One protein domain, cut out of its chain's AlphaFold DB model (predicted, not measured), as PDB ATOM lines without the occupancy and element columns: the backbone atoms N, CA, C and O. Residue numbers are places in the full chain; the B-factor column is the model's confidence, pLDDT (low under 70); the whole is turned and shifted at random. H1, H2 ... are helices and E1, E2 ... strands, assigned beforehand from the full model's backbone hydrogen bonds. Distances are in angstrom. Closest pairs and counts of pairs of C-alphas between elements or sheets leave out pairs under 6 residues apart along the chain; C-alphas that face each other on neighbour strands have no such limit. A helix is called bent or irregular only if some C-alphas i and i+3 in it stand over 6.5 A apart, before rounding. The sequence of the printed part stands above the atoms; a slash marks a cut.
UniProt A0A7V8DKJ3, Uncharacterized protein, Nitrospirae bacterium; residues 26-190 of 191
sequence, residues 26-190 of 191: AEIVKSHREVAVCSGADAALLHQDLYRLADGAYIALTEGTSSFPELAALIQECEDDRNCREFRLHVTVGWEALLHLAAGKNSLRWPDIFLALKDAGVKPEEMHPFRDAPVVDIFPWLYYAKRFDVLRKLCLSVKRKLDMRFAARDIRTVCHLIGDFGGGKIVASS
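This is residues 26 to 190 of the 191 residues of an uncharacterized protein of Nitrospirae bacterium (UniProt A0A7V8DKJ3). A strongly twisted sheet of five strands lies between unequal helix layers, with H2 over one face and H3, H4 and H8 over the other. Beyond one end of the sheet H5, H6 and H7 make a helical head, while H1 sits at the far end from H6. The 165 printed residues include eight named helices and five named strands, in the order H1 E1 H2 E2 H3 E3 H4 H5 H6 H7 H8 E4 E5; the class is mixed, helices and strands. The sheet, order E2 E1 E3 E4 E5, is mixed; the whole is compact, with a radius of gyration of the C-alphas of 15.6 A and spans of 48 by 32 by 26 A.

Begin at H1, residues 26 to 31, which only grazes the sheet with residues 28 to 29. E1, residues 34 to 38, H2, residues 41 to 51, and E2, residues 58 to 60, make a strand-helix-strand unit, two parallel neighbour strands with a helix between, its crossover right-handed; find N 38 and O 59 at 2.8 A. E2, H3, residues 67 to 80, and E3, residues 88 to 93, form a split unit, E1 between its strands, also right-handed; N 35 and O 88 are 2.9 A apart. H3 and H2 are on opposite faces. The hub is H4, residues 95 to 103, on the same face as H3. It touches H3 (Phe 68 to Ala 97, closest C-alphas 6.0 A), whose residues 67 to 68 alone take part. It touches H5, residues 110 to 119, about perpendicular at 80 degrees (Ala 103 to Asp 112, closest C-alphas 6.1 A). H6, residues 124 to 130, is irregular, C-alphas 126 and 129 being 7.1 A apart, and near H5. H7, residues 135 to 144, touches H4 (Trp 95 to Phe 139, closest C-alphas 6.8 A). H8, residues 148 to 165, has a height over the sheet of 7.4 A. E4, residues 172 to 179, is parallel to E3, with N 91 and O 174 at 2.8 A; E3, H4 to H8 and E4 make another strand-helix-strand unit. E4 and E5, residues 185 to 189, are an antiparallel hairpin, with N 177 and O 188 at 2.9 A. Every O i to N i+4 pair is within hydrogen-bond range in H2, H3, H4, H5 and H8, against 0 of 2 in H1 (i+3: 2 of 3), 1 of 3 in H6 (i+3: 3 of 4) and 4 of 6 in H7.

Find C-alpha 26 at (50.522, -43.908, -29.876), where H1 begins. H8 runs 25.9 A from C-alpha 148 at (26.626, -26.469, -14.245); E4 runs 23.3 A and H3 20.1 A. E5 ends at C-alpha 189, (33.734, -28.753, -20.111).

The C-alphas of Ser 31 and Glu 125 are the two farthest apart, 48.9 A. The printed part has no cut, and no link is long. Look for pLDDT under 70 at residues 63 to 66 and 182 to 183.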
ATOM      1  N   ALA A  26      49.147 -44.227 -29.515       83.69
ATOM      2  CA  ALA A  26      50.522 -43.908 -29.876       83.69
ATOM      3  C   ALA A  26      50.754 -43.734 -31.391       83.69
ATOM      4  O   ALA A  26      51.624 -42.960 -31.789       83.69
ATOM      5  N   GLU A  27      49.987 -44.407 -32.253       86.94
ATOM      6  CA  GLU A  27      50.075 -44.211 -33.706       86.94
ATOM      7  C   GLU A  27      49.323 -42.953 -34.152       86.94
ATOM      8  O   GLU A  27      49.822 -42.183 -34.976       86.94
ATOM      9  N   ILE A  28      48.154 -42.692 -33.561       89.75
ATOM     10  CA  ILE A  28      47.326 -41.527 -33.900       89.75
ATOM     11  C   ILE A  28      48.063 -40.222 -33.571       89.75
ATOM     12  O   ILE A  28      48.091 -39.303 -34.398       89.75
ATOM     13  N   VAL A  29      48.718 -40.151 -32.407       90.62
ATOM     14  CA  VAL A  29      49.436 -38.945 -31.944       90.62
ATOM     15  C   VAL A  29      50.685 -38.616 -32.769       90.62
ATOM     16  O   VAL A  29      51.166 -37.487 -32.719       90.62
ATOM     17  N   LYS A  30      51.194 -39.545 -33.596       89.50
ATOM     18  CA  LYS A  30      52.273 -39.236 -34.557       89.50
ATOM     19  C   LYS A  30      51.809 -38.291 -35.663       89.50
ATOM     20  O   LYS A  30      52.620 -37.540 -36.199       89.50
ATOM     21  N   SER A  31      50.520 -38.339 -36.001       91.44
ATOM     22  CA  SER A  31      49.934 -37.568 -37.105       91.44
ATOM     23  C   SER A  31      49.027 -36.429 -36.631       91.44
ATOM     24  O   SER A  31      48.687 -35.554 -37.425       91.44
ATOM     25  N   HIS A  32      48.653 -36.403 -35.347       93.94
ATOM     26  CA  HIS A  32      47.681 -35.455 -34.803       93.94
ATOM     27  C   HIS A  32      48.164 -34.829 -33.491       93.94
ATOM     28  O   HIS A  32      48.574 -35.520 -32.564       93.94
ATOM     29  N   ARG A  33      48.071 -33.496 -33.399       93.38
ATOM     30  CA  ARG A  33      48.406 -32.731 -32.181       93.38
ATOM     31  C   ARG A  33      47.228 -32.552 -31.229       93.38
ATOM     32  O   ARG A  33      47.436 -32.175 -30.079       93.38
ATOM     33  N   GLU A  34      46.016 -32.830 -31.689       95.81
ATOM     34  CA  GLU A  34      44.814 -32.907 -30.866       95.81
ATOM     35  C   GLU A  34      44.112 -34.224 -31.186       95.81
ATOM     36  O   GLU A  34      43.952 -34.551 -32.360       95.81
ATOM     37  N   VAL A  35      43.741 -34.983 -30.157       94.81
ATOM     38  CA  VAL A  35      43.095 -36.298 -30.277       94.81
ATOM     39  C   VAL A  35      41.907 -36.349 -29.330       94.81
ATOM     40  O   VAL A  35      42.012 -35.889 -28.193       94.81
ATOM     41  N   ALA A  36      40.787 -36.915 -29.775       94.88
ATOM     42  CA  ALA A  36      39.577 -37.079 -28.983       94.88
ATOM     43  C   ALA A  36      39.290 -38.553 -28.687       94.88
ATOM     44  O   ALA A  36      39.080 -39.345 -29.599       94.88
ATOM     45  N   VAL A  37      39.213 -38.906 -27.404       92.88
ATOM     46  CA  VAL A  37      38.720 -40.202 -26.926       92.88
ATOM     47  C   VAL A  37      37.296 -40.016 -26.420       92.88
ATOM     48  O   VAL A  37      37.047 -39.209 -25.520       92.88
ATOM     49  N   CYS A  38      36.355 -40.740 -27.017       91.88
ATOM     50  CA  CYS A  38      34.923 -40.509 -26.865       91.88
ATOM     51  C   CYS A  38      34.204 -41.776 -26.380       91.88
ATOM     52  O   CYS A  38      34.494 -42.865 -26.866       91.88
ATOM     53  N   SER A  39      33.260 -41.658 -25.441       88.25
ATOM     54  CA  SER A  39      32.435 -42.787 -24.982       88.25
ATOM     55  C   SER A  39      31.361 -43.146 -26.019       88.25
ATOM     56  O   SER A  39      30.222 -42.693 -25.904       88.25
ATOM     57  N   GLY A  40      31.728 -43.912 -27.044       87.12
ATOM     58  CA  GLY A  40      30.833 -44.287 -28.142       87.12
ATOM     59  C   GLY A  40      30.914 -43.370 -29.362       87.12
ATOM     60  O   GLY A  40      31.578 -42.324 -29.356       87.12
ATOM     61  N   ALA A  41      30.233 -43.785 -30.431       87.81
ATOM     62  CA  ALA A  41      30.245 -43.081 -31.712       87.81
ATOM     63  C   ALA A  41      29.487 -41.750 -31.627       87.81
ATOM     64  O   ALA A  41      29.951 -40.738 -32.156       87.81
ATOM     65  N   ASP A  42      28.379 -41.720 -30.886       87.94
ATOM     66  CA  ASP A  42      27.585 -40.506 -30.685       87.94
ATOM     67  C   ASP A  42      28.412 -39.401 -30.017       87.94
ATOM     68  O   ASP A  42      28.438 -38.262 -30.484       87.94
ATOM     69  N   ALA A  43      29.175 -39.737 -28.973       90.06
ATOM     70  CA  ALA A  43      30.076 -38.793 -28.316       90.06
ATOM     71  C   ALA A  43      31.124 -38.217 -29.289       90.06
ATOM     72  O   ALA A  43      31.438 -37.023 -29.229       90.06
ATOM     73  N   ALA A  44      31.642 -39.051 -30.198       91.88
ATOM     74  CA  ALA A  44      32.607 -38.635 -31.209       91.88
ATOM     75  C   ALA A  44      31.984 -37.681 -32.236       91.88
ATOM     76  O   ALA A  44      32.568 -36.628 -32.492       91.88
ATOM     77  N   LEU A  45      30.785 -37.984 -32.747       91.69
ATOM     78  CA  LEU A  45      30.051 -37.112 -33.673       91.69
ATOM     79  C   LEU A  45      29.773 -35.739 -33.053       91.69
ATOM     80  O   LEU A  45      30.071 -34.710 -33.656       91.69
ATOM     81  N   LEU A  46      29.295 -35.705 -31.808       92.12
ATOM     82  CA  LEU A  46      29.005 -34.452 -31.103       92.12
ATOM     83  C   LEU A  46      30.253 -33.602 -30.874       92.12
ATOM     84  O   LEU A  46      30.229 -32.378 -31.027       92.12
ATOM     85  N   HIS A  47      31.359 -34.247 -30.498       94.50
ATOM     86  CA  HIS A  47      32.634 -33.561 -30.366       94.50
ATOM     87  C   HIS A  47      33.137 -33.066 -31.731       94.50
ATOM     88  O   HIS A  47      33.675 -31.962 -31.828       94.50
ATOM     89  N   GLN A  48      32.949 -33.846 -32.796       94.69
ATOM     90  CA  GLN A  48      33.328 -33.484 -34.160       94.69
ATOM     91  C   GLN A  48      32.559 -32.286 -34.704       94.69
ATOM     92  O   GLN A  48      33.183 -31.381 -35.261       94.69
ATOM     93  N   ASP A  49      31.256 -32.215 -34.465       92.44
ATOM     94  CA  ASP A  49      30.431 -31.091 -34.908       92.44
ATOM     95  C   ASP A  49      30.891 -29.752 -34.308       92.44
ATOM     96  O   ASP A  49      30.853 -28.713 -34.979       92.44
ATOM     97  N   LEU A  50      31.369 -29.777 -33.060       92.75
ATOM     98  CA  LEU A  50      31.788 -28.583 -32.325       92.75
ATOM     99  C   LEU A  50      33.261 -28.214 -32.541       92.75
ATOM    100  O   LEU A  50      33.564 -27.042 -32.759       92.75
ATOM    101  N   TYR A  51      34.171 -29.188 -32.479       93.88
ATOM    102  CA  TYR A  51      35.621 -28.943 -32.474       93.88
ATOM    103  C   TYR A  51      36.304 -29.228 -33.811       93.88
ATOM    104  O   TYR A  51      37.399 -28.721 -34.040       93.88
ATOM    105  N   ARG A  52      35.662 -29.992 -34.707       94.38
ATOM    106  CA  ARG A  52      36.124 -30.253 -36.081       94.38
ATOM    107  C   ARG A  52      37.579 -30.732 -36.171       94.38
ATOM    108  O   ARG A  52      38.331 -30.254 -37.023       94.38
ATOM    109  N   LEU A  53      37.987 -31.663 -35.302       94.44
ATOM    110  CA  LEU A  53      39.287 -32.320 -35.462       94.44
ATOM    111  C   LEU A  53      39.271 -33.191 -36.731       94.44
ATOM    112  O   LEU A  53      38.207 -33.494 -37.279       94.44
ATOM    113  N   ALA A  54      40.451 -33.588 -37.210       93.12
ATOM    114  CA  ALA A  54      40.559 -34.493 -38.354       93.12
ATOM    115  C   ALA A  54      39.896 -35.847 -38.047       93.12
ATOM    116  O   ALA A  54      39.975 -36.315 -36.915       93.12
ATOM    117  N   ASP A  55      39.296 -36.502 -39.046       89.81
ATOM    118  CA  ASP A  55      38.583 -37.780 -38.858       89.81
ATOM    119  C   ASP A  55      39.458 -38.849 -38.176       89.81
ATOM    120  O   ASP A  55      39.003 -39.560 -37.284       89.81
ATOM    121  N   GLY A  56      40.748 -38.906 -38.528       91.50
ATOM    122  CA  GLY A  56      41.728 -39.823 -37.932       91.50
ATOM    123  C   GLY A  56      42.171 -39.475 -36.505       91.50
ATOM    124  O   GLY A  56      42.981 -40.198 -35.937       91.50
ATOM    125  N   ALA A  57      41.673 -38.380 -35.926       94.19
ATOM    126  CA  ALA A  57      41.985 -37.938 -34.569       94.19
ATOM    127  C   ALA A  57      40.949 -38.395 -33.526       94.19
ATOM    128  O   ALA A  57      41.015 -37.959 -32.377       94.19
ATOM    129  N   TYR A  58      39.977 -39.229 -33.908       92.75
ATOM    130  CA  TYR A  58      38.917 -39.706 -33.020       92.75
ATOM    131  C   TYR A  58      39.086 -41.185 -32.685       92.75
ATOM    132  O   TYR A  58      39.244 -42.027 -33.565       92.75
ATOM    133  N   ILE A  59      38.971 -41.496 -31.398       90.62
ATOM    134  CA  ILE A  59      38.871 -42.851 -30.864       90.62
ATOM    135  C   ILE A  59      37.502 -42.962 -30.196       90.62
ATOM    136  O   ILE A  59      37.271 -42.365 -29.143       90.62
ATOM    137  N   ALA A  60      36.588 -43.711 -30.810       89.69
ATOM    138  CA  ALA A  60      35.309 -44.059 -30.203       89.69
ATOM    139  C   ALA A  60      35.470 -45.361 -29.406       89.69
ATOM    140  O   ALA A  60      35.871 -46.385 -29.955       89.69
ATOM    141  N   LEU A  61      35.195 -45.300 -28.105       86.75
ATOM    142  CA  LEU A  61      35.195 -46.458 -27.211       86.75
ATOM    143  C   LEU A  61      33.949 -47.314 -27.438       86.75
ATOM    144  O   LEU A  61      32.935 -46.815 -27.928       86.75
ATOM    145  N   THR A  62      34.018 -48.589 -27.062       78.94
ATOM    146  CA  THR A  62      32.909 -49.525 -27.273       78.94
ATOM    147  C   THR A  62      31.690 -49.123 -26.437       78.94
ATOM    148  O   THR A  62      31.804 -48.787 -25.257       78.94
ATOM    149  N   GLU A  63      30.503 -49.146 -27.046       69.38
ATOM    150  CA  GLU A  63      29.241 -48.881 -26.350       69.38
ATOM    151  C   GLU A  63      28.812 -50.088 -25.501       69.38
ATOM    152  O   GLU A  63      28.992 -51.243 -25.887       69.38
ATOM    153  N   GLY A  64      28.204 -49.833 -24.337       58.69
ATOM    154  CA  GLY A  64      27.617 -50.875 -23.481       58.69
ATOM    155  C   GLY A  64      28.563 -51.510 -22.452       58.69
ATOM    156  O   GLY A  64      28.092 -52.199 -21.548       58.69
ATOM    157  N   THR A  65      29.868 -51.242 -22.517       54.12
ATOM    158  CA  THR A  65      30.822 -51.483 -21.425       54.12
ATOM    159  C   THR A  65      31.101 -50.176 -20.687       54.12
ATOM    160  O   THR A  65      31.009 -49.087 -21.252       54.12
ATOM    161  N   SER A  66      31.446 -50.255 -19.394       65.56
ATOM    162  CA  SER A  66      32.064 -49.117 -18.705       65.56
ATOM    163  C   SER A  66      33.230 -48.648 -19.574       65.56
ATOM    164  O   SER A  66      34.167 -49.408 -19.772       65.56
ATOM    165  N   SER A  67      33.192 -47.431 -20.118       70.38
ATOM    166  CA  SER A  67      34.274 -46.939 -20.988       70.38
ATOM    167  C   SER A  67      35.564 -46.653 -20.202       70.38
ATOM    168  O   SER A  67      36.585 -46.273 -20.772       70.38
ATOM    169  N   PHE A  68      35.530 -46.810 -18.873       73.62
ATOM    170  CA  PHE A  68      36.637 -46.487 -17.987       73.62
ATOM    171  C   PHE A  68      37.848 -47.423 -18.154       73.62
ATOM    172  O   PHE A  68      38.942 -46.879 -18.275       73.62
ATOM    173  N   PRO A  69      37.739 -48.768 -18.207       79.12
ATOM    174  CA  PRO A  69      38.889 -49.642 -18.437       79.12
ATOM    175  C   PRO A  69      39.537 -49.427 -19.805       79.12
ATOM    176  O   PRO A  69      40.759 -49.426 -19.888       79.12
ATOM    177  N   GLU A  70      38.746 -49.190 -20.855       82.12
ATOM    178  CA  GLU A  70      39.274 -48.887 -22.191       82.12
ATOM    179  C   GLU A  70      40.028 -47.551 -22.189       82.12
ATOM    180  O   GLU A  70      41.172 -47.477 -22.633       82.12
ATOM    181  N   LEU A  71      39.446 -46.504 -21.595       80.44
ATOM    182  CA  LEU A  71      40.119 -45.217 -21.437       80.44
ATOM    183  C   LEU A  71      41.373 -45.327 -20.556       80.44
ATOM    184  O   LEU A  71      42.400 -44.731 -20.869       80.44
ATOM    185  N   ALA A  72      41.319 -46.105 -19.473       79.56
ATOM    186  CA  ALA A  72      42.459 -46.353 -18.599       79.56
ATOM    187  C   ALA A  72      43.579 -47.114 -19.323       79.56
ATOM    188  O   ALA A  72      44.746 -46.794 -19.113       79.56
ATOM    189  N   ALA A  73      43.239 -48.071 -20.191       84.06
ATOM    190  CA  ALA A  73      44.199 -48.792 -21.020       84.06
ATOM    191  C   ALA A  73      44.873 -47.868 -22.043       84.06
ATOM    192  O   ALA A  73      46.090 -47.912 -22.169       84.06
ATOM    193  N   LEU A  74      44.122 -46.977 -22.699       82.75
ATOM    194  CA  LEU A  74      44.691 -45.971 -23.610       82.75
ATOM    195  C   LEU A  74      45.618 -44.991 -22.879       82.75
ATOM    196  O   LEU A  74      46.683 -44.628 -23.378       82.75
ATOM    197  N   ILE A  75      45.234 -44.575 -21.669       79.31
ATOM    198  CA  ILE A  75      46.092 -43.760 -20.802       79.31
ATOM    199  C   ILE A  75      47.378 -44.524 -20.471       79.31
ATOM    200  O   ILE A  75      48.454 -43.943 -20.569       79.31
ATOM    201  N   GLN A  76      47.275 -45.809 -20.114       84.31
ATOM    202  CA  GLN A  76      48.429 -46.648 -19.790       84.31
ATOM    203  C   GLN A  76      49.343 -46.868 -21.006       84.31
ATOM    204  O   GLN A  76      50.555 -46.758 -20.879       84.31
ATOM    205  N   GLU A  77      48.781 -47.094 -22.194       87.12
ATOM    206  CA  GLU A  77      49.531 -47.192 -23.453       87.12
ATOM    207  C   GLU A  77      50.378 -45.938 -23.671       87.12
ATOM    208  O   GLU A  77      51.585 -46.010 -23.913       87.12
ATOM    209  N   CYS A  78      49.764 -44.768 -23.495       84.38
ATOM    210  CA  CYS A  78      50.496 -43.520 -23.545       84.38
ATOM    211  C   CYS A  78      51.484 -43.369 -22.401       84.38
ATOM    212  O   CYS A  78      52.492 -42.716 -22.622       84.38
ATOM    213  N   GLU A  79      51.241 -43.950 -21.221       83.06
ATOM    214  CA  GLU A  79      52.199 -43.993 -20.113       83.06
ATOM    215  C   GLU A  79      53.429 -44.878 -20.409       83.06
ATOM    216  O   GLU A  79      54.519 -44.598 -19.894       83.06
ATOM    217  N   ASP A  80      53.314 -45.843 -21.315       85.75
ATOM    218  CA  ASP A  80      54.376 -46.797 -21.639       85.75
ATOM    219  C   ASP A  80      55.152 -46.416 -22.921       85.75
ATOM    220  O   ASP A  80      56.359 -46.656 -23.010       85.75
ATOM    221  N   ASP A  81      54.517 -45.738 -23.887       85.81
ATOM    222  CA  ASP A  81      55.164 -45.309 -25.137       85.81
ATOM    223  C   ASP A  81      55.831 -43.923 -25.012       85.81
ATOM    224  O   ASP A  81      55.197 -42.910 -24.696       85.81
ATOM    225  N   ARG A  82      57.138 -43.845 -25.295       81.88
ATOM    226  CA  ARG A  82      57.929 -42.596 -25.267       81.88
ATOM    227  C   ARG A  82      57.585 -41.618 -26.395       81.88
ATOM    228  O   ARG A  82      57.939 -40.444 -26.303       81.88
ATOM    229  N   ASN A  83      56.937 -42.093 -27.451       83.12
ATOM    230  CA  ASN A  83      56.481 -41.275 -28.569       83.12
ATOM    231  C   ASN A  83      55.146 -40.581 -28.271       83.12
ATOM    232  O   ASN A  83      54.826 -39.602 -28.941       83.12
ATOM    233  N   CYS A  84      54.401 -41.031 -27.253       87.44
ATOM    234  CA  CYS A  84      53.183 -40.363 -26.806       87.44
ATOM    235  C   CYS A  84      53.538 -39.131 -25.949       87.44
ATOM    236  O   CYS A  84      53.646 -39.209 -24.723       87.44
ATOM    237  N   ARG A  85      53.786 -37.990 -26.606       89.25
ATOM    238  CA  ARG A  85      54.168 -36.706 -25.988       89.25
ATOM    239  C   ARG A  85      53.654 -35.522 -26.805       89.25
ATOM    240  O   ARG A  85      53.429 -35.664 -28.003       89.25
ATOM    241  N   GLU A  86      53.529 -34.356 -26.172       91.81
ATOM    242  CA  GLU A  86      53.238 -33.073 -26.841       91.81
ATOM    243  C   GLU A  86      51.968 -33.079 -27.721       91.81
ATOM    244  O   GLU A  86      52.002 -32.756 -28.918       91.81
ATOM    245  N   PHE A  87      50.827 -33.437 -27.134       94.31
ATOM    246  CA  PHE A  87      49.517 -33.320 -27.781       94.31
ATOM    247  C   PHE A  87      48.431 -32.935 -26.770       94.31
ATOM    248  O   PHE A  87      48.621 -32.978 -25.550       94.31
ATOM    249  N   ARG A  88      47.271 -32.531 -27.284       96.00
ATOM    250  CA  ARG A  88      46.077 -32.255 -26.489       96.00
ATOM    251  C   ARG A  88      45.116 -33.436 -26.565       96.00
ATOM    252  O   ARG A  88      44.687 -33.817 -27.651       96.00
ATOM    253  N   LEU A  89      44.751 -33.981 -25.412       95.38
ATOM    254  CA  LEU A  89      43.779 -35.060 -25.286       95.38
ATOM    255  C   LEU A  89      42.408 -34.490 -24.915       95.38
ATOM    256  O   LEU A  89      42.248 -33.889 -23.855       95.38
ATOM    257  N   HIS A  90      41.412 -34.709 -25.761       96.81
ATOM    258  CA  HIS A  90      40.013 -34.418 -25.485       96.81
ATOM    259  C   HIS A  90      39.347 -35.704 -25.001       96.81
ATOM    260  O   HIS A  90      39.329 -36.701 -25.710       96.81
ATOM    261  N   VAL A  91      38.806 -35.698 -23.790       95.06
ATOM    262  CA  VAL A  91      38.051 -36.814 -23.219       95.06
ATOM    263  C   VAL A  91      36.584 -36.419 -23.226       95.06
ATOM    264  O   VAL A  91      36.195 -35.528 -22.476       95.06
ATOM    265  N   THR A  92      35.777 -37.056 -24.071       94.50
ATOM    266  CA  THR A  92      34.345 -36.761 -24.216       94.50
ATOM    267  C   THR A  92      33.533 -37.938 -23.703       94.50
ATOM    268  O   THR A  92      33.506 -38.994 -24.329       94.50
ATOM    269  N   VAL A  93      32.902 -37.782 -22.543       93.06
ATOM    270  CA  VAL A  93      32.317 -38.905 -21.798       93.06
ATOM    271  C   VAL A  93      30.914 -38.607 -21.287       93.06
ATOM    272  O   VAL A  93      30.584 -37.459 -20.987       93.06
ATOM    273  N   GLY A  94      30.096 -39.653 -21.164       91.94
ATOM    274  CA  GLY A  94      28.814 -39.609 -20.458       91.94
ATOM    275  C   GLY A  94      28.955 -39.522 -18.936       91.94
ATOM    276  O   GLY A  94      30.057 -39.562 -18.377       91.94
ATOM    277  N   TRP A  95      27.814 -39.420 -18.249       93.12
ATOM    278  CA  TRP A  95      27.750 -39.181 -16.802       93.12
ATOM    279  C   TRP A  95      28.483 -40.232 -15.965       93.12
ATOM    280  O   TRP A  95      29.313 -39.895 -15.119       93.12
ATOM    281  N   GLU A  96      28.199 -41.508 -16.205       90.00
ATOM    282  CA  GLU A  96      28.773 -42.599 -15.418       90.00
ATOM    283  C   GLU A  96      30.296 -42.675 -15.605       90.00
ATOM    284  O   GLU A  96      31.050 -42.671 -14.630       90.00
ATOM    285  N   ALA A  97      30.769 -42.624 -16.854       89.56
ATOM    286  CA  ALA A  97      32.195 -42.598 -17.168       89.56
ATOM    287  C   ALA A  97      32.911 -41.385 -16.542       89.56
ATOM    288  O   ALA A  97      34.012 -41.537 -16.003       89.56
ATOM    289  N   LEU A  98      32.280 -40.201 -16.528       93.81
ATOM    290  CA  LEU A  98      32.820 -39.027 -15.837       93.81
ATOM    291  C   LEU A  98      33.015 -39.295 -14.341       93.81
ATOM    292  O   LEU A  98      34.064 -38.946 -13.801       93.81
ATOM    293  N   LEU A  99      32.043 -39.918 -13.667       93.81
ATOM    294  CA  LEU A  99      32.157 -40.250 -12.243       93.81
ATOM    295  C   LEU A  99      33.273 -41.265 -11.980       93.81
ATOM    296  O   LEU A  99      34.034 -41.092 -11.029       93.81
ATOM    297  N   HIS A 100      33.421 -42.281 -12.834       91.62
ATOM    298  CA  HIS A 100      34.510 -43.255 -12.726       91.62
ATOM    299  C   HIS A 100      35.880 -42.579 -12.841       91.62
ATOM    300  O   HIS A 100      36.764 -42.825 -12.017       91.62
ATOM    301  N   LEU A 101      36.040 -41.664 -13.801       91.50
ATOM    302  CA  LEU A 101      37.254 -40.860 -13.969       91.50
ATOM    303  C   LEU A 101      37.485 -39.908 -12.795       91.50
ATOM    304  O   LEU A 101      38.600 -39.816 -12.274       91.50
ATOM    305  N   ALA A 102      36.431 -39.238 -12.337       93.88
ATOM    306  CA  ALA A 102      36.495 -38.310 -11.218       93.88
ATOM    307  C   ALA A 102      36.837 -39.030  -9.908       93.88
ATOM    308  O   ALA A 102      37.574 -38.476  -9.096       93.88
ATOM    309  N   ALA A 103      36.398 -40.276  -9.716       92.50
ATOM    310  CA  ALA A 103      36.781 -41.124  -8.587       92.50
ATOM    311  C   ALA A 103      38.143 -41.812  -8.795       92.50
ATOM    312  O   ALA A 103      38.866 -42.049  -7.829       92.50
ATOM    313  N   GLY A 104      38.536 -42.069 -10.046       89.38
ATOM    314  CA  GLY A 104      39.703 -42.875 -10.410       89.38
ATOM    315  C   GLY A 104      39.515 -44.361 -10.095       89.38
ATOM    316  O   GLY A 104      40.445 -44.994  -9.601       89.38
ATOM    317  N   LYS A 105      38.306 -44.906 -10.293       88.88
ATOM    318  CA  LYS A 105      37.948 -46.276  -9.884       88.88
ATOM    319  C   LYS A 105      37.154 -47.005 -10.963       88.88
ATOM    320  O   LYS A 105      36.230 -46.436 -11.525       88.88
ATOM    321  N   ASN A 106      37.452 -48.293 -11.157       84.81
ATOM    322  CA  ASN A 106      36.699 -49.189 -12.051       84.81
ATOM    323  C   ASN A 106      35.285 -49.493 -11.540       84.81
ATOM    324  O   ASN A 106      34.382 -49.715 -12.333       84.81
ATOM    325  N   SER A 107      35.093 -49.524 -10.221       88.31
ATOM    326  CA  SER A 107      33.795 -49.730  -9.586       88.31
ATOM    327  C   SER A 107      33.486 -48.552  -8.674       88.31
ATOM    328  O   SER A 107      34.307 -48.154  -7.842       88.31
ATOM    329  N   LEU A 108      32.305 -47.970  -8.855       89.25
ATOM    330  CA  LEU A 108      31.828 -46.880  -8.021       89.25
ATOM    331  C   LEU A 108      30.952 -47.436  -6.911       89.25
ATOM    332  O   LEU A 108      30.037 -48.222  -7.145       89.25
ATOM    333  N   ARG A 109      31.215 -46.986  -5.689       91.56
ATOM    334  CA  ARG A 109      30.281 -47.122  -4.576       91.56
ATOM    335  C   ARG A 109      29.744 -45.744  -4.220       91.56
ATOM    336  O   ARG A 109      30.399 -44.733  -4.471       91.56
ATOM    337  N   TRP A 110      28.597 -45.703  -3.551       91.69
ATOM    338  CA  TRP A 110      27.999 -44.455  -3.069       91.69
ATOM    339  C   TRP A 110      28.967 -43.510  -2.344       91.69
ATOM    340  O   TRP A 110      28.955 -42.322  -2.663       91.69
ATOM    341  N   PRO A 111      29.857 -43.980  -1.445       92.81
ATOM    342  CA  PRO A 111      30.845 -43.105  -0.815       92.81
ATOM    343  C   PRO A 111      31.801 -42.420  -1.801       92.81
ATOM    344  O   PRO A 111      32.206 -41.285  -1.566       92.81
ATOM    345  N   ASP A 112      32.148 -43.085  -2.907       93.81
ATOM    346  CA  ASP A 112      33.058 -42.552  -3.925       93.81
ATOM    347  C   ASP A 112      32.378 -41.441  -4.735       93.81
ATOM    348  O   ASP A 112      32.959 -40.381  -4.965       93.81
ATOM    349  N   ILE A 113      31.111 -41.661  -5.095       93.81
ATOM    350  CA  ILE A 113      30.264 -40.685  -5.791       93.81
ATOM    351  C   ILE A 113      29.996 -39.480  -4.890       93.81
ATOM    352  O   ILE A 113      30.154 -38.336  -5.311       93.81
ATOM    353  N   PHE A 114      29.644 -39.733  -3.627       94.19
ATOM    354  CA  PHE A 114      29.416 -38.693  -2.631       94.19
ATOM    355  C   PHE A 114      30.653 -37.815  -2.449       94.19
ATOM    356  O   PHE A 114      30.531 -36.593  -2.427       94.19
ATOM    357  N   LEU A 115      31.843 -38.418  -2.350       95.44
ATOM    358  CA  LEU A 115      33.090 -37.667  -2.232       95.44
ATOM    359  C   LEU A 115      33.344 -36.805  -3.476       95.44
ATOM    360  O   LEU A 115      33.594 -35.612  -3.333       95.44
ATOM    361  N   ALA A 116      33.191 -37.364  -4.681       95.62
ATOM    362  CA  ALA A 116      33.375 -36.616  -5.926       95.62
ATOM    363  C   ALA A 116      32.407 -35.423  -6.047       95.62
ATOM    364  O   ALA A 116      32.812 -34.323  -6.426       95.62
ATOM    365  N   LEU A 117      31.135 -35.616  -5.689       96.75
ATOM    366  CA  LEU A 117      30.115 -34.564  -5.713       96.75
ATOM    367  C   LEU A 117      30.351 -33.510  -4.632       96.75
ATOM    368  O   LEU A 117      30.213 -32.314  -4.897       96.75
ATOM    369  N   LYS A 118      30.762 -33.932  -3.435       96.75
ATOM    370  CA  LYS A 118      31.136 -33.031  -2.343       96.75
ATOM    371  C   LYS A 118      32.316 -32.146  -2.734       96.75
ATOM    372  O   LYS A 118      32.239 -30.931  -2.561       96.75
ATOM    373  N   ASP A 119      33.363 -32.724  -3.316       96.44
ATOM    374  CA  ASP A 119      34.539 -31.983  -3.789       96.44
ATOM    375  C   ASP A 119      34.185 -31.025  -4.941       96.44
ATOM    376  O   ASP A 119      34.785 -29.958  -5.090       96.44
ATOM    377  N   ALA A 120      33.153 -31.354  -5.724       97.31
ATOM    378  CA  ALA A 120      32.578 -30.475  -6.739       97.31
ATOM    379  C   ALA A 120      31.624 -29.399  -6.168       97.31
ATOM    380  O   ALA A 120      31.181 -28.514  -6.904       97.31
ATOM    381  N   GLY A 121      31.353 -29.397  -4.861       96.94
ATOM    382  CA  GLY A 121      30.567 -28.365  -4.176       96.94
ATOM    383  C   GLY A 121      29.093 -28.704  -3.955       96.94
ATOM    384  O   GLY A 121      28.302 -27.794  -3.704       96.94
ATOM    385  N   VAL A 122      28.705 -29.978  -4.044       97.25
ATOM    386  CA  VAL A 122      27.398 -30.433  -3.554       97.25
ATOM    387  C   VAL A 122      27.455 -30.590  -2.038       97.25
ATOM    388  O   VAL A 122      28.372 -31.211  -1.499       97.25
ATOM    389  N   LYS A 123      26.483 -30.027  -1.323       96.44
ATOM    390  CA  LYS A 123      26.450 -30.134   0.138       96.44
ATOM    391  C   LYS A 123      25.936 -31.512   0.578       96.44
ATOM    392  O   LYS A 123      25.086 -32.088  -0.102       96.44
ATOM    393  N   PRO A 124      26.384 -32.035   1.734       93.94
ATOM    394  CA  PRO A 124      25.909 -33.317   2.262       93.94
ATOM    395  C   PRO A 124      24.381 -33.437   2.353       93.94
ATOM    396  O   PRO A 124      23.817 -34.470   2.004       93.94
ATOM    397  N   GLU A 125      23.710 -32.374   2.785       95.94
ATOM    398  CA  GLU A 125      22.254 -32.286   2.896       95.94
ATOM    399  C   GLU A 125      21.537 -32.357   1.538       95.94
ATOM    400  O   GLU A 125      20.452 -32.926   1.452       95.94
ATOM    401  N   GLU A 126      22.160 -31.867   0.462       94.81
ATOM    402  CA  GLU A 126      21.615 -31.948  -0.902       94.81
ATOM    403  C   GLU A 126      21.698 -33.368  -1.472       94.81
ATOM    404  O   GLU A 126      20.900 -33.743  -2.325       94.81
ATOM    405  N   MET A 127      22.641 -34.171  -0.975       92.31
ATOM    406  CA  MET A 127      22.816 -35.569  -1.368       92.31
ATOM    407  C   MET A 127      21.868 -36.523  -0.639       92.31
ATOM    408  O   MET A 127      21.738 -37.676  -1.046       92.31
ATOM    409  N   HIS A 128      21.221 -36.079   0.444       90.88
ATOM    410  CA  HIS A 128      20.375 -36.936   1.274       90.88
ATOM    411  C   HIS A 128      19.266 -37.663   0.488       90.88
ATOM    412  O   HIS A 128      19.122 -38.869   0.697       90.88
ATOM    413  N   PRO A 129      18.550 -37.017  -0.457       92.19
ATOM    414  CA  PRO A 129      17.509 -37.680  -1.245       92.19
ATOM    415  C   PRO A 129      18.023 -38.791  -2.170       92.19
ATOM    416  O   PRO A 129      17.240 -39.629  -2.600       92.19
ATOM    417  N   PHE A 130      19.324 -38.810  -2.478       92.44
ATOM    418  CA  PHE A 130      19.922 -39.733  -3.447       92.44
ATOM    419  C   PHE A 130      20.594 -40.947  -2.807       92.44
ATOM    420  O   PHE A 130      21.152 -41.765  -3.526       92.44
ATOM    421  N   ARG A 131      20.566 -41.082  -1.473       85.69
ATOM    422  CA  ARG A 131      21.308 -42.136  -0.756       85.69
ATOM    423  C   ARG A 131      20.992 -43.550  -1.259       85.69
ATOM    424  O   ARG A 131      21.902 -44.370  -1.329       85.69
ATOM    425  N   ASP A 132      19.732 -43.785  -1.615       87.75
ATOM    426  CA  ASP A 132      19.222 -45.075  -2.094       87.75
ATOM    427  C   ASP A 132      18.737 -45.011  -3.557       87.75
ATOM    428  O   ASP A 132      18.187 -45.982  -4.075       87.75
ATOM    429  N   ALA A 133      18.915 -43.867  -4.228       90.44
ATOM    430  CA  ALA A 133      18.540 -43.704  -5.630       90.44
ATOM    431  C   ALA A 133      19.566 -44.388  -6.551       90.44
ATOM    432  O   ALA A 133      20.673 -44.692  -6.124       90.44
ATOM    433  N   PRO A 134      19.248 -44.640  -7.823       90.88
ATOM    434  CA  PRO A 134      20.239 -44.903  -8.861       90.88
ATOM    435  C   PRO A 134      21.195 -43.720  -9.104       90.88
ATOM    436  O   PRO A 134      20.802 -42.557  -9.092       90.88
ATOM    437  N   VAL A 135      22.464 -44.005  -9.418       89.00
ATOM    438  CA  VAL A 135      23.489 -42.978  -9.732       89.00
ATOM    439  C   VAL A 135      23.103 -42.125 -10.944       89.00
ATOM    440  O   VAL A 135      23.445 -40.939 -11.020       89.00
ATOM    441  N   VAL A 136      22.374 -42.726 -11.883       90.00
ATOM    442  CA  VAL A 136      21.893 -42.075 -13.104       90.00
ATOM    443  C   VAL A 136      20.922 -40.927 -12.809       90.00
ATOM    444  O   VAL A 136      20.860 -39.984 -13.590       90.00
ATOM    445  N   ASP A 137      20.252 -40.932 -11.652       91.81
ATOM    446  CA  ASP A 137      19.262 -39.911 -11.277       91.81
ATOM    447  C   ASP A 137      19.904 -38.602 -10.792       91.81
ATOM    448  O   ASP A 137      19.271 -37.541 -10.795       91.81
ATOM    449  N   ILE A 138      21.188 -38.637 -10.419       94.56
ATOM    450  CA  ILE A 138      21.918 -37.452  -9.950       94.56
ATOM    451  C   ILE A 138      22.126 -36.455 -11.096       94.56
ATOM    452  O   ILE A 138      22.029 -35.242 -10.895       94.56
ATOM    453  N   PHE A 139      22.421 -36.943 -12.304       94.81
ATOM    454  CA  PHE A 139      22.717 -36.068 -13.436       94.81
ATOM    455  C   PHE A 139      21.525 -35.195 -13.849       94.81
ATOM    456  O   PHE A 139      21.709 -33.976 -13.917       94.81
ATOM    457  N   PRO A 140      20.304 -35.737 -14.050       94.31
ATOM    458  CA  PRO A 140      19.109 -34.926 -14.257       94.31
ATOM    459  C   PRO A 140      18.902 -33.877 -13.172       94.31
ATOM    460  O   PRO A 140      18.621 -32.723 -13.495       94.31
ATOM    461  N   TRP A 141      19.098 -34.233 -11.902       95.38
ATOM    462  CA  TRP A 141      18.978 -33.270 -10.811       95.38
ATOM    463  C   TRP A 141      19.974 -32.112 -10.954       95.38
ATOM    464  O   TRP A 141      19.560 -30.952 -10.936       95.38
ATOM    465  N   LEU A 142      21.261 -32.400 -11.178       96.00
ATOM    466  CA  LEU A 142      22.278 -31.366 -11.398       96.00
ATOM    467  C   LEU A 142      21.964 -30.506 -12.630       96.00
ATOM    468  O   LEU A 142      22.085 -29.280 -12.580       96.00
ATOM    469  N   TYR A 143      21.549 -31.137 -13.726       94.81
ATOM    470  CA  TYR A 143      21.275 -30.468 -14.992       94.81
ATOM    471  C   TYR A 143      20.065 -29.530 -14.896       94.81
ATOM    472  O   TYR A 143      20.180 -28.333 -15.172       94.81
ATOM    473  N   TYR A 144      18.912 -30.035 -14.448       94.00
ATOM    474  CA  TYR A 144      17.678 -29.252 -14.372       94.00
ATOM    475  C   TYR A 144      17.704 -28.212 -13.247       94.00
ATOM    476  O   TYR A 144      17.133 -27.132 -13.407       94.00
ATOM    477  N   ALA A 145      18.446 -28.463 -12.162       95.38
ATOM    478  CA  ALA A 145      18.729 -27.452 -11.141       95.38
ATOM    479  C   ALA A 145      19.786 -26.416 -11.582       95.38
ATOM    480  O   ALA A 145      20.159 -25.549 -10.793       95.38
ATOM    481  N   LYS A 146      20.276 -26.485 -12.831       95.94
ATOM    482  CA  LYS A 146      21.283 -25.581 -13.416       95.94
ATOM    483  C   LYS A 146      22.603 -25.538 -12.633       95.94
ATOM    484  O   LYS A 146      23.304 -24.525 -12.647       95.94
ATOM    485  N   ARG A 147      22.993 -26.649 -11.998       96.88
ATOM    486  CA  ARG A 147      24.258 -26.822 -11.254       96.88
ATOM    487  C   ARG A 147      25.435 -27.109 -12.187       96.88
ATOM    488  O   ARG A 147      26.229 -28.025 -11.977       96.88
ATOM    489  N   PHE A 148      25.564 -26.312 -13.248       95.75
ATOM    490  CA  PHE A 148      26.626 -26.469 -14.245       95.75
ATOM    491  C   PHE A 148      28.020 -26.199 -13.671       95.75
ATOM    492  O   PHE A 148      29.006 -26.694 -14.203       95.75
ATOM    493  N   ASP A 149      28.130 -25.430 -12.586       97.62
ATOM    494  CA  ASP A 149      29.389 -25.227 -11.870       97.62
ATOM    495  C   ASP A 149      29.905 -26.533 -11.243       97.62
ATOM    496  O   ASP A 149      31.096 -26.823 -11.347       97.62
ATOM    497  N   VAL A 150      29.011 -27.354 -10.678       98.00
ATOM    498  CA  VAL A 150      29.330 -28.694 -10.159       98.00
ATOM    499  C   VAL A 150      29.803 -29.596 -11.301       98.00
ATOM    500  O   VAL A 150      30.865 -30.209 -11.204       98.00
ATOM    501  N   LEU A 151      29.075 -29.620 -12.423       97.75
ATOM    502  CA  LEU A 151      29.443 -30.424 -13.598       97.75
ATOM    503  C   LEU A 151      30.811 -30.016 -14.178       97.75
ATOM    504  O   LEU A 151      31.643 -30.875 -14.479       97.75
ATOM    505  N   ARG A 152      31.093 -28.709 -14.273       98.12
ATOM    506  CA  ARG A 152      32.409 -28.196 -14.697       98.12
ATOM    507  C   ARG A 152      33.517 -28.570 -13.717       98.12
ATOM    508  O   ARG A 152      34.601 -28.950 -14.149       98.12
ATOM    509  N   LYS A 153      33.267 -28.509 -12.404       98.38
ATOM    510  CA  LYS A 153      34.245 -28.921 -11.382       98.38
ATOM    511  C   LYS A 153      34.564 -30.414 -11.451       98.38
ATOM    512  O   LYS A 153      35.723 -30.776 -11.266       98.38
ATOM    513  N   LEU A 154      33.590 -31.266 -11.777       98.06
ATOM    514  CA  LEU A 154      33.843 -32.687 -12.045       98.06
ATOM    515  C   LEU A 154      34.745 -32.871 -13.274       98.06
ATOM    516  O   LEU A 154      35.759 -33.562 -13.180       98.06
ATOM    517  N   CYS A 155      34.456 -32.185 -14.386       98.31
ATOM    518  CA  CYS A 155      35.326 -32.198 -15.572       98.31
ATOM    519  C   CYS A 155      36.746 -31.710 -15.235       98.31
ATOM    520  O   CYS A 155      37.736 -32.310 -15.654       98.31
ATOM    521  N   LEU A 156      36.864 -30.649 -14.431       98.25
ATOM    522  CA  LEU A 156      38.145 -30.106 -13.983       98.25
ATOM    523  C   LEU A 156      38.908 -31.081 -13.075       98.25
ATOM    524  O   LEU A 156      40.130 -31.166 -13.168       98.25
ATOM    525  N   SER A 157      38.209 -31.827 -12.216       97.56
ATOM    526  CA  SER A 157      38.804 -32.889 -11.397       97.56
ATOM    527  C   SER A 157      39.428 -33.973 -12.278       97.56
ATOM    528  O   SER A 157      40.596 -34.318 -12.095       97.56
ATOM    529  N   VAL A 158      38.699 -34.429 -13.304       96.12
ATOM    530  CA  VAL A 158      39.213 -35.389 -14.294       96.12
ATOM    531  C   VAL A 158      40.421 -34.827 -15.038       96.12
ATOM    532  O   VAL A 158      41.464 -35.477 -15.070       96.12
ATOM    533  N   LYS A 159      40.326 -33.597 -15.557       96.81
ATOM    534  CA  LYS A 159      41.446 -32.904 -16.211       96.81
ATOM    535  C   LYS A 159      42.688 -32.881 -15.321       96.81
ATOM    536  O   LYS A 159      43.751 -33.287 -15.766       96.81
ATOM    537  N   ARG A 160      42.561 -32.451 -14.062       96.56
ATOM    538  CA  ARG A 160      43.689 -32.380 -13.117       96.56
ATOM    539  C   ARG A 160      44.321 -33.746 -12.886       96.56
ATOM    540  O   ARG A 160      45.542 -33.848 -12.867       96.56
ATOM    541  N   LYS A 161      43.509 -34.790 -12.712       93.75
ATOM    542  CA  LYS A 161      44.007 -36.159 -12.534       93.75
ATOM    543  C   LYS A 161      44.802 -36.633 -13.746       93.75
ATOM    544  O   LYS A 161      45.897 -37.155 -13.569       93.75
ATOM    545  N   LEU A 162      44.278 -36.426 -14.949       92.56
ATOM    546  CA  LEU A 162      44.941 -36.837 -16.186       92.56
ATOM    547  C   LEU A 162      46.200 -36.008 -16.465       92.56
ATOM    548  O   LEU A 162      47.247 -36.582 -16.737       92.56
ATOM    549  N   ASP A 163      46.149 -34.689 -16.277       93.75
ATOM    550  CA  ASP A 163      47.321 -33.816 -16.421       93.75
ATOM    551  C   ASP A 163      48.444 -34.203 -15.443       93.75
ATOM    552  O   ASP A 163      49.613 -34.191 -15.816       93.75
ATOM    553  N   MET A 164      48.116 -34.601 -14.204       92.62
ATOM    554  CA  MET A 164      49.118 -35.112 -13.257       92.62
ATOM    555  C   MET A 164      49.747 -36.426 -13.730       92.62
ATOM    556  O   MET A 164      50.961 -36.585 -13.619       92.62
ATOM    557  N   ARG A 165      48.946 -37.356 -14.268       89.69
ATOM    558  CA  ARG A 165      49.454 -38.622 -14.825       89.69
ATOM    559  C   ARG A 165      50.373 -38.387 -16.023       89.69
ATOM    560  O   ARG A 165      51.406 -39.037 -16.154       89.69
ATOM    561  N   PHE A 166      50.054 -37.393 -16.844       90.06
ATOM    562  CA  PHE A 166      50.835 -37.050 -18.027       90.06
ATOM    563  C   PHE A 166      51.872 -35.936 -17.829       90.06
ATOM    564  O   PHE A 166      52.456 -35.469 -18.810       90.06
ATOM    565  N   ALA A 167      52.155 -35.522 -16.591       88.75
ATOM    566  CA  ALA A 167      53.016 -34.369 -16.314       88.75
ATOM    567  C   ALA A 167      54.408 -34.471 -16.972       88.75
ATOM    568  O   ALA A 167      54.960 -33.470 -17.416       88.75
ATOM    569  N   ALA A 168      54.954 -35.685 -17.095       88.31
ATOM    570  CA  ALA A 168      56.260 -35.933 -17.711       88.31
ATOM    571  C   ALA A 168      56.270 -35.878 -19.254       88.31
ATOM    572  O   ALA A 168      57.333 -36.008 -19.857       88.31
ATOM    573  N   ARG A 169      55.107 -35.731 -19.902       87.81
ATOM    574  CA  ARG A 169      54.930 -35.899 -21.357       87.81
ATOM    575  C   ARG A 169      54.388 -34.666 -22.086       87.81
ATOM    576  O   ARG A 169      54.174 -34.734 -23.294       87.81
ATOM    577  N   ASP A 170      54.142 -33.566 -21.369       91.19
ATOM    578  CA  ASP A 170      53.479 -32.354 -21.894       91.19
ATOM    579  C   ASP A 170      52.166 -32.664 -22.643       91.19
ATOM    580  O   ASP A 170      51.848 -32.076 -23.676       91.19
ATOM    581  N   ILE A 171      51.396 -33.631 -22.133       92.62
ATOM    582  CA  ILE A 171      50.052 -33.913 -22.641       92.62
ATOM    583  C   ILE A 171      49.078 -33.078 -21.826       92.62
ATOM    584  O   ILE A 171      49.065 -33.136 -20.595       92.62
ATOM    585  N   ARG A 172      48.251 -32.298 -22.521       94.88
ATOM    586  CA  ARG A 172      47.234 -31.455 -21.887       94.88
ATOM    587  C   ARG A 172      45.866 -32.044 -22.119       94.88
ATOM    588  O   ARG A 172      45.485 -32.292 -23.258       94.88
ATOM    589  N   THR A 173      45.095 -32.178 -21.055       95.62
ATOM    590  CA  THR A 173      43.778 -32.796 -21.127       95.62
ATOM    591  C   THR A 173      42.673 -31.752 -21.144       95.62
ATOM    592  O   THR A 173      42.742 -30.735 -20.448       95.62
ATOM    593  N   VAL A 174      41.618 -32.016 -21.898       97.44
ATOM    594  CA  VAL A 174      40.335 -31.326 -21.819       97.44
ATOM    595  C   VAL A 174      39.263 -32.385 -21.616       97.44
ATOM    596  O   VAL A 174      39.221 -33.357 -22.357       97.44
ATOM    597  N   CYS A 175      38.413 -32.222 -20.609       97.38
ATOM    598  CA  CYS A 175      37.312 -33.139 -20.334       97.38
ATOM    599  C   CYS A 175      35.980 -32.475 -20.688       97.38
ATOM    600  O   CYS A 175      35.739 -31.331 -20.293       97.38
ATOM    601  N   HIS A 176      35.133 -33.201 -21.409       97.31
ATOM    602  CA  HIS A 176      33.806 -32.797 -21.852       97.31
ATOM    603  C   HIS A 176      32.781 -33.815 -21.361       97.31
ATOM    604  O   HIS A 176      32.923 -35.013 -21.599       97.31
ATOM    605  N   LEU A 177      31.736 -33.327 -20.698       96.00
ATOM    606  CA  LEU A 177      30.579 -34.129 -20.320       96.00
ATOM    607  C   LEU A 177      29.506 -34.000 -21.396       96.00
ATOM    608  O   LEU A 177      29.057 -32.883 -21.673       96.00
ATOM    609  N   ILE A 178      29.063 -35.127 -21.946       93.44
ATOM    610  CA  ILE A 178      27.856 -35.191 -22.774       93.44
ATOM    611  C   ILE A 178      26.626 -35.484 -21.912       93.44
ATOM    612  O   ILE A 178      26.713 -36.162 -20.892       93.44
ATOM    613  N   GLY A 179      25.487 -34.912 -22.296       89.88
ATOM    614  CA  GLY A 179      24.194 -35.208 -21.683       89.88
ATOM    615  C   GLY A 179      23.367 -36.165 -22.536       89.88
ATOM    616  O   GLY A 179      23.225 -35.944 -23.738       89.88
ATOM    617  N   ASP A 180      22.739 -37.143 -21.887       77.25
ATOM    618  CA  ASP A 180      21.973 -38.220 -22.539       77.25
ATOM    619  C   ASP A 180      20.528 -37.816 -22.920       77.25
ATOM    620  O   ASP A 180      19.700 -38.644 -23.299       77.25
ATOM    621  N   PHE A 181      20.182 -36.526 -22.836       71.62
ATOM    622  CA  PHE A 181      18.830 -36.036 -23.128       71.62
ATOM    623  C   PHE A 181      18.594 -35.868 -24.637       71.62
ATOM    624  O   PHE A 181      18.696 -34.759 -25.157       71.62
ATOM    625  N   GLY A 182      18.280 -36.963 -25.340       55.00
ATOM    626  CA  GLY A 182      17.537 -36.995 -26.619       55.00
ATOM    627  C   GLY A 182      18.094 -36.208 -27.817       55.00
ATOM    628  O   GLY A 182      17.434 -36.110 -28.845       55.00
ATOM    629  N   GLY A 183      19.282 -35.629 -27.696       61.81
ATOM    630  CA  GLY A 183      19.901 -34.811 -28.734       61.81
ATOM    631  C   GLY A 183      21.346 -34.455 -28.424       61.81
ATOM    632  O   GLY A 183      21.797 -33.425 -28.909       61.81
ATOM    633  N   GLY A 184      21.993 -35.260 -27.565       71.81
ATOM    634  CA  GLY A 184      23.424 -35.279 -27.275       71.81
ATOM    635  C   GLY A 184      24.101 -33.913 -27.315       71.81
ATOM    636  O   GLY A 184      24.474 -33.423 -28.369       71.81
ATOM    637  N   LYS A 185      24.296 -33.257 -26.176       89.38
ATOM    638  CA  LYS A 185      25.051 -31.993 -26.146       89.38
ATOM    639  C   LYS A 185      26.192 -32.103 -25.169       89.38
ATOM    640  O   LYS A 185      26.041 -32.730 -24.125       89.38
ATOM    641  N   ILE A 186      27.301 -31.435 -25.470       91.94
ATOM    642  CA  ILE A 186      28.310 -31.159 -24.452       91.94
ATOM    643  C   ILE A 186      27.684 -30.180 -23.454       91.94
ATOM    644  O   ILE A 186      27.378 -29.037 -23.794       91.94
ATOM    645  N   VAL A 187      27.435 -30.648 -22.232       94.75
ATOM    646  CA  VAL A 187      26.743 -29.889 -21.176       94.75
ATOM    647  C   VAL A 187      27.706 -29.215 -20.201       94.75
ATOM    648  O   VAL A 187      27.339 -28.244 -19.540       94.75
ATOM    649  N   ALA A 188      28.940 -29.710 -20.109       96.69
ATOM    650  CA  ALA A 188      30.007 -29.105 -19.325       96.69
ATOM    651  C   ALA A 188      31.372 -29.439 -19.936       96.69
ATOM    652  O   ALA A 188      31.535 -30.453 -20.608       96.69
ATOM    653  N   SER A 189      32.351 -28.572 -19.683       97.12
ATOM    654  CA  SER A 189      33.734 -28.753 -20.111       97.12
ATOM    655  C   SER A 189      34.689 -28.227 -19.040       97.12
ATOM    656  O   SER A 189      34.305 -27.379 -18.230       97.12
ATOM    657  N   SER A 190      35.919 -28.738 -19.032       96.69
ATOM    658  CA  SER A 190      37.018 -28.252 -18.191       96.69
ATOM    659  C   SER A 190      37.800 -27.074 -18.796       96.69
ATOM    660  O   SER A 190      38.858 -26.741 -18.255       96.69
TER     661      SER A 190